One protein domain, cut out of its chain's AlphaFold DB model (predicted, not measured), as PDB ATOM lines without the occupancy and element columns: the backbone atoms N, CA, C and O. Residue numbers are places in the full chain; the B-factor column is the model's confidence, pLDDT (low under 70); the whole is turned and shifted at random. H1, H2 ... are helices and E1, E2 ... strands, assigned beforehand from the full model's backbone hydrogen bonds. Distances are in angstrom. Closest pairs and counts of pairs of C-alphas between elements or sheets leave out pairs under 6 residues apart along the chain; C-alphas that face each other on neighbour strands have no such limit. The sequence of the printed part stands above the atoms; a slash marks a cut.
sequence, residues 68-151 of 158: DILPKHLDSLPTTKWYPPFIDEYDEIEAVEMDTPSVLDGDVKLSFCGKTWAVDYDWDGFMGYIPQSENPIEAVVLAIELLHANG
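Overview. This is residues 68 to 151 of the 158 residues of an uncharacterized protein of Bacteroidales bacterium 52_46 (UniProt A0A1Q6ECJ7). Two two-stranded hairpins, E1 with E2 and E3 with E4, meet at a corner where E2 turns into E3, and a single helix, H1, packs on the second hairpin, mainly on E4. A long loop, residues 80 to 101, joins E1 to E2 and reaches far from the rest at Tyr 90. The printed part has 84 residues, with four named strands followed by one named helix; both sheets are antiparallel. The class is mixed, helices and strands, with 35 residues in named elements, under half. The whole is compact, with a radius of gyration of the C-alphas of 12.7 A and spans of 38 by 29 by 20 A.

Arrangement. E1, residues 73 to 79, and E2, residues 102 to 107, form an antiparallel hairpin at 167 degrees, with N 77 and O 104 within hydrogen-bond range at 2.8 A. E2 runs on into E3, residues 109 to 112, at 97 degrees across one residue. E3 and E4, residues 117 to 120, form an antiparallel hairpin at 148 degrees, with N 109 and O 120 2.8 A apart. Residues 117 to 118 of E4 also pair antiparallel with residues 132 to 133. H1, residues 136 to 149, has 9 pairs of C-alphas within 8 A of E4, the closest those of Ala 118 and Ala 139, 5.3 A. E1 and H1 are only just apart, at 8.4 A. Every O i to N i+4 pair in H1 is within hydrogen-bond range.

Along the chain. E1 begins at C-alpha 73 (15.094, -48.381, -49.895) and is 14.9 A long; E2 is 16.0 A. E3 and E4 span 9.8 A and 9.6 A. H1, 20.0 A long, ends at C-alpha 149 (21.915, -39.349, -36.299).

Size, cuts and confidence. The C-alphas farthest apart, Asp 68 and Tyr 90, are 39.2 A apart. The printed part has no cut. The links E1 to E2 and E4 to H1 are long. Mean pLDDT of the printed part is 76.8; residues 80 to 101 and 123 to 129 are under 70.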
ATOM      1  N   ASP A  68      18.619 -38.336 -54.563       91.19
ATOM      2  CA  ASP A  68      19.676 -39.282 -54.938       91.19
ATOM      3  C   ASP A  68      20.669 -39.566 -53.806       91.19
ATOM      4  O   ASP A  68      21.257 -40.646 -53.785       91.19
ATOM      5  N   ILE A  69      20.809 -38.647 -52.843       91.62
ATOM      6  CA  ILE A  69      21.598 -38.850 -51.612       91.62
ATOM      7  C   ILE A  69      20.907 -39.833 -50.669       91.62
ATOM      8  O   ILE A  69      21.561 -40.669 -50.037       91.62
ATOM      9  N   LEU A  70      19.584 -39.729 -50.561       90.94
ATOM     10  CA  LEU A  70      18.793 -40.602 -49.708       90.94
ATOM     11  C   LEU A  70      18.880 -42.080 -50.149       90.94
ATOM     12  O   LEU A  70      18.941 -42.367 -51.352       90.94
ATOM     13  N   PRO A  71      18.850 -43.043 -49.203       90.00
ATOM     14  CA  PRO A  71      18.597 -44.435 -49.551       90.00
ATOM     15  C   PRO A  71      17.319 -44.540 -50.376       90.00
ATOM     16  O   PRO A  71      16.301 -43.964 -50.021       90.00
ATOM     17  N   LYS A  72      17.342 -45.291 -51.477       90.44
ATOM     18  CA  LYS A  72      16.107 -45.535 -52.240       90.44
ATOM     19  C   LYS A  72      15.175 -46.504 -51.513       90.44
ATOM     20  O   LYS A  72      13.966 -46.422 -51.692       90.44
ATOM     21  N   HIS A  73      15.760 -47.370 -50.694       89.56
ATOM     22  CA  HIS A  73      15.094 -48.381 -49.895       89.56
ATOM     23  C   HIS A  73      15.878 -48.586 -48.595       89.56
ATOM     24  O   HIS A  73      17.113 -48.495 -48.608       89.56
ATOM     25  N   LEU A  74      15.183 -48.853 -47.493       87.50
ATOM     26  CA  LEU A  74      15.779 -49.280 -46.230       87.50
ATOM     27  C   LEU A  74      15.339 -50.710 -45.932       87.50
ATOM     28  O   LEU A  74      14.147 -50.950 -45.842       87.50
ATOM     29  N   ASP A  75      16.296 -51.615 -45.720       82.81
ATOM     30  CA  ASP A  75      16.034 -52.979 -45.250       82.81
ATOM     31  C   ASP A  75      16.235 -53.033 -43.728       82.81
ATOM     32  O   ASP A  75      17.343 -53.276 -43.241       82.81
ATOM     33  N   SER A  76      15.170 -52.813 -42.959       78.25
ATOM     34  CA  SER A  76      15.182 -53.002 -41.503       78.25
ATOM     35  C   SER A  76      16.208 -52.124 -40.755       78.25
ATOM     36  O   SER A  76      17.067 -52.616 -40.018       78.25
ATOM     37  N   LEU A  77      16.128 -50.798 -40.916       79.88
ATOM     38  CA  LEU A  77      16.977 -49.853 -40.183       79.88
ATOM     39  C   LEU A  77      16.447 -49.659 -38.748       79.88
ATOM     40  O   LEU A  77      15.378 -49.066 -38.578       79.88
ATOM     41  N   PRO A  78      17.171 -50.099 -37.697       76.31
ATOM     42  CA  PRO A  78      16.785 -49.801 -36.328       76.31
ATOM     43  C   PRO A  78      17.003 -48.316 -36.048       76.31
ATOM     44  O   PRO A  78      18.071 -47.760 -36.307       76.31
ATOM     45  N   THR A  79      15.993 -47.681 -35.477       71.00
ATOM     46  CA  THR A  79      15.985 -46.244 -35.214       71.00
ATOM     47  C   THR A  79      15.580 -45.999 -33.768       71.00
ATOM     48  O   THR A  79      14.577 -46.520 -33.281       71.00
ATOM     49  N   THR A  80      16.429 -45.266 -33.046       60.62
ATOM     50  CA  THR A  80      16.308 -45.020 -31.595       60.62
ATOM     51  C   THR A  80      16.318 -43.535 -31.249       60.62
ATOM     52  O   THR A  80      16.033 -43.157 -30.115       60.62
ATOM     53  N   LYS A  81      16.649 -42.665 -32.211       61.31
ATOM     54  CA  LYS A  81      16.684 -41.215 -32.008       61.31
ATOM     55  C   LYS A  81      15.598 -40.551 -32.829       61.31
ATOM     56  O   LYS A  81      15.683 -40.515 -34.055       61.31
ATOM     57  N   TRP A  82      14.629 -39.995 -32.118       63.75
ATOM     58  CA  TRP A  82      13.497 -39.247 -32.651       63.75
ATOM     59  C   TRP A  82      13.595 -37.787 -32.210       63.75
ATOM     60  O   TRP A  82      14.214 -37.487 -31.186       63.75
ATOM     61  N   TYR A  83      12.983 -36.873 -32.966       54.62
ATOM     62  CA  TYR A  83      12.714 -35.532 -32.444       54.62
ATOM     63  C   TYR A  83      11.785 -35.641 -31.217       54.62
ATOM     64  O   TYR A  83      11.053 -36.630 -31.114       54.62
ATOM     65  N   PRO A  84      11.848 -34.689 -30.261       50.59
ATOM     66  CA  PRO A  84      11.091 -34.764 -29.014       50.59
ATOM     67  C   PRO A  84       9.606 -35.067 -29.277       50.59
ATOM     68  O   PRO A  84       9.075 -34.606 -30.290       50.59
ATOM     69  N   PRO A  85       8.964 -35.858 -28.396       49.91
ATOM     70  CA  PRO A  85       7.612 -36.364 -28.598       49.91
ATOM     71  C   PRO A  85       6.631 -35.238 -28.928       49.91
ATOM     72  O   PRO A  85       6.756 -34.115 -28.434       49.91
ATOM     73  N   PHE A  86       5.662 -35.566 -29.782       47.50
ATOM     74  CA  PHE A  86       4.532 -34.701 -30.079       47.50
ATOM     75  C   PHE A  86       3.829 -34.354 -28.765       47.50
ATOM     76  O   PHE A  86       3.439 -35.243 -28.012       47.50
ATOM     77  N   ILE A  87       3.721 -33.061 -28.487       53.31
ATOM     78  CA  ILE A  87       2.802 -32.545 -27.482       53.31
ATOM     79  C   ILE A  87       1.521 -32.279 -28.259       53.31
ATOM     80  O   ILE A  87       1.507 -31.417 -29.145       53.31
ATOM     81  N   ASP A  88       0.493 -33.081 -28.011       54.00
ATOM     82  CA  ASP A  88      -0.808 -32.854 -28.621       54.00
ATOM     83  C   ASP A  88      -1.467 -31.576 -28.070       54.00
ATOM     84  O   ASP A  88      -0.922 -30.867 -27.223       54.00
ATOM     85  N   GLU A  89      -2.658 -31.237 -28.568       60.53
ATOM     86  CA  GLU A  89      -3.400 -30.068 -28.076       60.53
ATOM     87  C   GLU A  89      -3.836 -30.178 -26.600       60.53
ATOM     88  O   GLU A  89      -4.369 -29.212 -26.047       60.53
ATOM     89  N   TYR A  90      -3.600 -31.331 -25.969       65.19
ATOM     90  CA  TYR A  90      -3.923 -31.639 -24.583       65.19
ATOM     91  C   TYR A  90      -2.694 -31.668 -23.658       65.19
ATOM     92  O   TYR A  90      -2.848 -31.990 -22.481       65.19
ATOM     93  N   ASP A  91      -1.507 -31.274 -24.138       53.09
ATOM     94  CA  ASP A  91      -0.244 -31.349 -23.385       53.09
ATOM     95  C   ASP A  91       0.119 -32.785 -22.928       53.09
ATOM     96  O   ASP A  91       0.958 -32.977 -22.037       53.09
ATOM     97  N   GLU A  92      -0.473 -33.822 -23.534       50.78
ATOM     98  CA  GLU A  92      -0.133 -35.208 -23.227       50.78
ATOM     99  C   GLU A  92       1.119 -35.602 -24.014       50.78
ATOM    100  O   GLU A  92       1.105 -35.853 -25.217       50.78
ATOM    101  N   ILE A  93       2.250 -35.642 -23.308       49.84
ATOM    102  CA  ILE A  93       3.455 -36.298 -23.808       49.84
ATOM    103  C   ILE A  93       3.142 -37.795 -23.842       49.84
ATOM    104  O   ILE A  93       3.250 -38.472 -22.814       49.84
ATOM    105  N   GLU A  94       2.803 -38.339 -25.012       48.59
ATOM    106  CA  GLU A  94       3.003 -39.768 -25.246       48.59
ATOM    107  C   GLU A  94       4.516 -40.005 -25.228       48.59
ATOM    108  O   GLU A  94       5.231 -39.848 -26.218       48.59
ATOM    109  N   ALA A  95       5.042 -40.268 -24.032       45.22
ATOM    110  CA  ALA A  95       6.442 -40.575 -23.820       45.22
ATOM    111  C   ALA A  95       6.717 -41.935 -24.459       45.22
ATOM    112  O   ALA A  95       6.579 -42.979 -23.824       45.22
ATOM    113  N   VAL A  96       7.076 -41.924 -25.737       51.84
ATOM    114  CA  VAL A  96       7.588 -43.107 -26.418       51.84
ATOM    115  C   VAL A  96       8.893 -43.472 -25.720       51.84
ATOM    116  O   VAL A  96       9.806 -42.646 -25.639       51.84
ATOM    117  N   GLU A  97       8.980 -44.683 -25.169       50.38
ATOM    118  CA  GLU A  97      10.224 -45.190 -24.592       50.38
ATOM    119  C   GLU A  97      11.316 -45.148 -25.674       50.38
ATOM    120  O   GLU A  97      11.331 -45.970 -26.589       50.38
ATOM    121  N   MET A  98      12.233 -44.177 -25.573       54.97
ATOM    122  CA  MET A  98      13.323 -43.948 -26.537       54.97
ATOM    123  C   MET A  98      14.250 -45.165 -26.717       54.97
ATOM    124  O   MET A  98      15.044 -45.210 -27.655       54.97
ATOM    125  N   ASP A  99      14.148 -46.146 -25.821       56.06
ATOM    126  CA  ASP A  99      15.001 -47.328 -25.771       56.06
ATOM    127  C   ASP A  99      14.462 -48.513 -26.593       56.06
ATOM    128  O   ASP A  99      15.209 -49.467 -26.827       56.06
ATOM    129  N   THR A 100      13.207 -48.470 -27.068       58.94
ATOM    130  CA  THR A 100      12.665 -49.511 -27.960       58.94
ATOM    131  C   THR A 100      12.810 -49.071 -29.422       58.94
ATOM    132  O   THR A 100      12.099 -48.164 -29.861       58.94
ATOM    133  N   PRO A 101      13.725 -49.676 -30.205       63.50
ATOM    134  CA  PRO A 101      13.936 -49.283 -31.591       63.50
ATOM    135  C   PRO A 101      12.699 -49.577 -32.439       63.50
ATOM    136  O   PRO A 101      12.187 -50.697 -32.422       63.50
ATOM    137  N   SER A 102      12.266 -48.596 -33.234       71.00
ATOM    138  CA  SER A 102      11.401 -48.889 -34.382       71.00
ATOM    139  C   SER A 102      12.277 -49.362 -35.535       71.00
ATOM    140  O   SER A 102      13.432 -48.950 -35.672       71.00
ATOM    141  N   VAL A 103      11.744 -50.256 -36.355       74.75
ATOM    142  CA  VAL A 103      12.429 -50.749 -37.547       74.75
ATOM    143  C   VAL A 103      11.796 -50.061 -38.744       74.75
ATOM    144  O   VAL A 103      10.597 -50.206 -38.947       74.75
ATOM    145  N   LEU A 104      12.593 -49.309 -39.501       77.81
ATOM    146  CA  LEU A 104      12.154 -48.720 -40.765       77.81
ATOM    147  C   LEU A 104      12.455 -49.678 -41.905       77.81
ATOM    148  O   LEU A 104      13.583 -50.167 -42.014       77.81
ATOM    149  N   ASP A 105      11.452 -49.932 -42.733       82.50
ATOM    150  CA  ASP A 105      11.533 -50.863 -43.849       82.50
ATOM    151  C   ASP A 105      10.634 -50.371 -44.983       82.50
ATOM    152  O   ASP A 105       9.417 -50.371 -44.834       82.50
ATOM    153  N   GLY A 106      11.227 -49.930 -46.094       86.75
ATOM    154  CA  GLY A 106      10.442 -49.422 -47.214       86.75
ATOM    155  C   GLY A 106      11.176 -48.493 -48.173       86.75
ATOM    156  O   GLY A 106      12.352 -48.158 -48.011       86.75
ATOM    157  N   ASP A 107      10.450 -48.086 -49.216       90.44
ATOM    158  CA  ASP A 107      10.935 -47.199 -50.276       90.44
ATOM    159  C   ASP A 107      10.796 -45.724 -49.898       90.44
ATOM    160  O   ASP A 107       9.757 -45.304 -49.385       90.44
ATOM    161  N   VAL A 108      11.798 -44.921 -50.268       91.06
ATOM    162  CA  VAL A 108      11.784 -43.472 -50.041       91.06
ATOM    163  C   VAL A 108      10.663 -42.784 -50.820       91.06
ATOM    164  O   VAL A 108      10.534 -42.924 -52.040       91.06
ATOM    165  N   LYS A 109       9.871 -41.967 -50.126       92.19
ATOM    166  CA  LYS A 109       8.798 -41.154 -50.711       92.19
ATOM    167  C   LYS A 109       8.824 -39.746 -50.129       92.19
ATOM    168  O   LYS A 109       9.075 -39.563 -48.944       92.19
ATOM    169  N   LEU A 110       8.539 -38.742 -50.960       92.75
ATOM    170  CA  LEU A 110       8.196 -37.404 -50.475       92.75
ATOM    171  C   LEU A 110       6.681 -37.309 -50.341       92.75
ATOM    172  O   LEU A 110       5.972 -37.367 -51.347       92.75
ATOM    173  N   SER A 111       6.197 -37.114 -49.123       91.00
ATOM    174  CA  SER A 111       4.766 -37.057 -48.838       91.00
ATOM    175  C   SER A 111       4.362 -35.648 -48.419       91.00
ATOM    176  O   SER A 111       5.033 -35.014 -47.604       91.00
ATOM    177  N   PHE A 112       3.255 -35.151 -48.975       89.94
ATOM    178  CA  PHE A 112       2.631 -33.908 -48.523       89.94
ATOM    179  C   PHE A 112       1.584 -34.216 -47.448       89.94
ATOM    180  O   PHE A 112       0.548 -34.818 -47.726       89.94
ATOM    181  N   CYS A 113       1.836 -33.760 -46.227       86.06
ATOM    182  CA  CYS A 113       1.043 -34.008 -45.024       86.06
ATOM    183  C   CYS A 113       0.027 -32.876 -44.761       86.06
ATOM    184  O   CYS A 113      -0.199 -32.453 -43.630       86.06
ATOM    185  N   GLY A 114      -0.564 -32.316 -45.820       88.06
ATOM    186  CA  GLY A 114      -1.613 -31.288 -45.757       88.06
ATOM    187  C   GLY A 114      -1.124 -29.845 -45.569       88.06
ATOM    188  O   GLY A 114      -1.704 -28.935 -46.162       88.06
ATOM    189  N   LYS A 115      -0.061 -29.621 -44.789       89.00
ATOM    190  CA  LYS A 115       0.607 -28.304 -44.643       89.00
ATOM    191  C   LYS A 115       2.119 -28.366 -44.839       89.00
ATOM    192  O   LYS A 115       2.730 -27.387 -45.251       89.00
ATOM    193  N   THR A 116       2.699 -29.515 -44.546       91.50
ATOM    194  CA  THR A 116       4.135 -29.769 -44.502       91.50
ATOM    195  C   THR A 116       4.489 -30.936 -45.416       91.50
ATOM    196  O   THR A 116       3.626 -31.680 -45.877       91.50
ATOM    197  N   TRP A 117       5.774 -31.084 -45.689       92.19
ATOM    198  CA  TRP A 117       6.387 -32.186 -46.409       92.19
ATOM    199  C   TRP A 117       7.186 -33.040 -45.435       92.19
ATOM    200  O   TRP A 117       7.807 -32.496 -44.523       92.19
ATOM    201  N   ALA A 118       7.204 -34.350 -45.660       91.56
ATOM    202  CA  ALA A 118       8.004 -35.310 -44.907       91.56
ATOM    203  C   ALA A 118       8.586 -36.371 -45.849       91.56
ATOM    204  O   ALA A 118       7.997 -36.670 -46.893       91.56
ATOM    205  N   VAL A 119       9.732 -36.943 -45.475       90.56
ATOM    206  CA  VAL A 119      10.293 -38.121 -46.152       90.56
ATOM    207  C   VAL A 119       9.802 -39.382 -45.451       90.56
ATOM    208  O   VAL A 119       9.908 -39.511 -44.231       90.56
ATOM    209  N   ASP A 120       9.264 -40.301 -46.240       87.88
ATOM    210  CA  ASP A 120       8.600 -41.519 -45.800       87.88
ATOM    211  C   ASP A 120       9.341 -42.769 -46.294       87.88
ATOM    212  O   ASP A 120       9.710 -42.818 -47.465       87.88
ATOM    213  N   TYR A 121       9.574 -43.733 -45.401       84.38
ATOM    214  CA  TYR A 121      10.157 -45.056 -45.682       84.38
ATOM    215  C   TYR A 121       9.212 -46.184 -45.253       84.38
ATOM    216  O   TYR A 121       9.673 -47.242 -44.850       84.38
ATOM    217  N   ASP A 122       7.902 -45.943 -45.319       74.12
ATOM    218  CA  ASP A 122       6.857 -46.810 -44.771       74.12
ATOM    219  C   ASP A 122       6.882 -46.830 -43.237       74.12
ATOM    220  O   ASP A 122       7.216 -47.808 -42.573       74.12
ATOM    221  N   TRP A 123       6.541 -45.682 -42.654       68.44
ATOM    222  CA  TRP A 123       6.483 -45.480 -41.203       68.44
ATOM    223  C   TRP A 123       5.337 -46.247 -40.501       68.44
ATOM    224  O   TRP A 123       4.932 -45.870 -39.399       68.44
ATOM    225  N   ASP A 124       4.788 -47.306 -41.099       59.16
ATOM    226  CA  ASP A 124       3.715 -48.112 -40.514       59.16
ATOM    227  C   ASP A 124       4.175 -48.731 -39.178       59.16
ATOM    228  O   ASP A 124       5.051 -49.592 -39.109       59.16
ATOM    229  N   GLY A 125       3.579 -48.266 -38.073       56.81
ATOM    230  CA  GLY A 125       3.950 -48.666 -36.709       56.81
ATOM    231  C   GLY A 125       5.032 -47.800 -36.054       56.81
ATOM    232  O   GLY A 125       5.412 -48.063 -34.913       56.81
ATOM    233  N   PHE A 126       5.499 -46.748 -36.729       64.44
ATOM    234  CA  PHE A 126       6.383 -45.757 -36.136       64.44
ATOM    235  C   PHE A 126       5.637 -44.902 -35.108       64.44
ATOM    236  O   PHE A 126       4.657 -44.232 -35.427       64.44
ATOM    237  N   MET A 127       6.114 -44.910 -33.864       59.59
ATOM    238  CA  MET A 127       5.446 -44.224 -32.751       59.59
ATOM    239  C   MET A 127       5.972 -42.804 -32.481       59.59
ATOM    240  O   MET A 127       5.536 -42.181 -31.523       59.59
ATOM    241  N   GLY A 128       6.902 -42.271 -33.282       61.97
ATOM    242  CA  GLY A 128       7.492 -40.942 -33.061       61.97
ATOM    243  C   GLY A 128       7.060 -39.871 -34.070       61.97
ATOM    244  O   GLY A 128       6.234 -40.095 -34.953       61.97
ATOM    245  N   TYR A 129       7.662 -38.682 -33.956       68.50
ATOM    246  CA  TYR A 129       7.456 -37.595 -34.915       68.50
ATOM    247  C   TYR A 129       8.535 -37.610 -36.002       68.50
ATOM    248  O   TYR A 129       9.727 -37.451 -35.725       68.50
ATOM    249  N   ILE A 130       8.104 -37.778 -37.250       77.06
ATOM    250  CA  ILE A 130       8.968 -37.658 -38.429       77.06
ATOM    251  C   ILE A 130       9.204 -36.166 -38.669       77.06
ATOM    252  O   ILE A 130       8.226 -35.419 -38.685       77.06
ATOM    253  N   PRO A 131      10.446 -35.705 -38.890       82.44
ATOM    254  CA  PRO A 131      10.704 -34.313 -39.220       82.44
ATOM    255  C   PRO A 131       9.913 -33.869 -40.453       82.44
ATOM    256  O   PRO A 131       9.897 -34.556 -41.476       82.44
ATOM    257  N   GLN A 132       9.275 -32.703 -40.361       88.62
ATOM    258  CA  GLN A 132       8.490 -32.131 -41.453       88.62
ATOM    259  C   GLN A 132       8.807 -30.651 -41.627       88.62
ATOM    260  O   GLN A 132       9.225 -29.975 -40.688       88.62
ATOM    261  N   SER A 133       8.567 -30.125 -42.824       90.69
ATOM    262  CA  SER A 133       8.737 -28.700 -43.108       90.69
ATOM    263  C   SER A 133       7.740 -28.207 -44.146       90.69
ATOM    264  O   SER A 133       7.333 -28.951 -45.029       90.69
ATOM    265  N   GLU A 134       7.368 -26.930 -44.099       92.06
ATOM    266  CA  GLU A 134       6.582 -26.294 -45.169       92.06
ATOM    267  C   GLU A 134       7.346 -26.264 -46.508       92.06
ATOM    268  O   GLU A 134       6.741 -26.107 -47.570       92.06
ATOM    269  N   ASN A 135       8.673 -26.448 -46.473       91.50
ATOM    270  CA  ASN A 135       9.536 -26.515 -47.646       91.50
ATOM    271  C   ASN A 135       9.982 -27.970 -47.924       91.50
ATOM    272  O   ASN A 135      10.581 -28.596 -47.046       91.50
ATOM    273  N   PRO A 136       9.768 -28.503 -49.144       93.88
ATOM    274  CA  PRO A 136      10.155 -29.873 -49.484       93.88
ATOM    275  C   PRO A 136      11.668 -30.124 -49.415       93.88
ATOM    276  O   PRO A 136      12.077 -31.217 -49.044       93.88
ATOM    277  N   ILE A 137      12.509 -29.132 -49.724       95.06
ATOM    278  CA  ILE A 137      13.972 -29.249 -49.610       95.06
ATOM    279  C   ILE A 137      14.375 -29.399 -48.145       95.06
ATOM    280  O   ILE A 137      15.143 -30.295 -47.809       95.06
ATOM    281  N   GLU A 138      13.814 -28.571 -47.261       94.62
ATOM    282  CA  GLU A 138      14.092 -28.660 -45.823       94.62
ATOM    283  C   GLU A 138      13.623 -29.998 -45.241       94.62
ATOM    284  O   GLU A 138      14.338 -30.596 -44.446       94.62
ATOM    285  N   ALA A 139      12.464 -30.508 -45.672       93.06
ATOM    286  CA  ALA A 139      11.985 -31.822 -45.249       93.06
ATOM    287  C   ALA A 139      12.985 -32.941 -45.590       93.06
ATOM    288  O   ALA A 139      13.214 -33.838 -44.779       93.06
ATOM    289  N   VAL A 140      13.622 -32.867 -46.761       94.50
ATOM    290  CA  VAL A 140      14.651 -33.834 -47.158       94.50
ATOM    291  C   VAL A 140      15.951 -33.648 -46.370       94.50
ATOM    292  O   VAL A 140      16.542 -34.641 -45.949       94.50
ATOM    293  N   VAL A 141      16.382 -32.407 -46.112       94.94
ATOM    294  CA  VAL A 141      17.560 -32.125 -45.266       94.94
ATOM    295  C   VAL A 141      17.369 -32.712 -43.866       94.94
ATOM    296  O   VAL A 141      18.247 -33.420 -43.376       94.94
ATOM    297  N   LEU A 142      16.200 -32.500 -43.256       92.44
ATOM    298  CA  LEU A 142      15.874 -33.055 -41.941       92.44
ATOM    299  C   LEU A 142      15.864 -34.593 -41.939       92.44
ATOM    300  O   LEU A 142      16.282 -35.218 -40.964       92.44
ATOM    301  N   ALA A 143      15.414 -35.221 -43.027       91.38
ATOM    302  CA  ALA A 143      15.454 -36.675 -43.164       91.38
ATOM    303  C   ALA A 143      16.893 -37.209 -43.245       91.38
ATOM    304  O   ALA A 143      17.213 -38.210 -42.607       91.38
ATOM    305  N   ILE A 144      17.774 -36.522 -43.981       92.50
ATOM    306  CA  ILE A 144      19.210 -36.837 -44.024       92.50
ATOM    307  C   ILE A 144      19.810 -36.710 -42.617       92.50
ATOM    308  O   ILE A 144      20.465 -37.634 -42.147       92.50
ATOM    309  N   GLU A 145      19.533 -35.629 -41.890       91.44
ATOM    310  CA  GLU A 145      20.015 -35.468 -40.511       91.44
ATOM    311  C   GLU A 145      19.539 -36.591 -39.583       91.44
ATOM    312  O   GLU A 145      20.330 -37.128 -38.802       91.44
ATOM    313  N   LEU A 146      18.270 -36.994 -39.694       86.75
ATOM    314  CA  LEU A 146      17.706 -38.081 -38.897       86.75
ATOM    315  C   LEU A 146      18.396 -39.421 -39.187       86.75
ATOM    316  O   LEU A 146      18.769 -40.141 -38.256       86.75
ATOM    317  N   LEU A 147      18.595 -39.750 -40.465       88.06
ATOM    318  CA  LEU A 147      19.292 -40.968 -40.880       88.06
ATOM    319  C   LEU A 147      20.746 -40.960 -40.392       88.06
ATOM    320  O   LEU A 147      21.210 -41.948 -39.818       88.06
ATOM    321  N   HIS A 148      21.441 -39.828 -40.534       88.81
ATOM    322  CA  HIS A 148      22.804 -39.650 -40.034       88.81
ATOM    323  C   HIS A 148      22.884 -39.851 -38.513       88.81
ATOM    324  O   HIS A 148      23.736 -40.590 -38.018       88.81
ATOM    325  N   ALA A 149      21.962 -39.246 -37.756       85.75
ATOM    326  CA  ALA A 149      21.915 -39.349 -36.299       85.75
ATOM    327  C   ALA A 149      21.680 -40.789 -35.801       85.75
ATOM    328  O   ALA A 149      22.156 -41.147 -34.711       85.75
ATOM    329  N   ASN A 150      20.983 -41.602 -36.604       82.62
ATOM    330  CA  ASN A 150      20.755 -43.034 -36.391       82.62
ATOM    331  C   ASN A 150      21.863 -43.926 -37.001       82.62
ATOM    332  O   ASN A 150      21.754 -45.149 -36.985       82.62
ATOM    333  N   GLY A 151      22.970 -43.339 -37.474       83.38
ATOM    334  CA  GLY A 151      24.163 -44.069 -37.909       83.38
ATOM    335  C   GLY A 151      24.104 -44.615 -39.335       83.38
ATOM    336  O   GLY A 151      24.961 -45.420 -39.708       83.38
TER     337      GLY A 151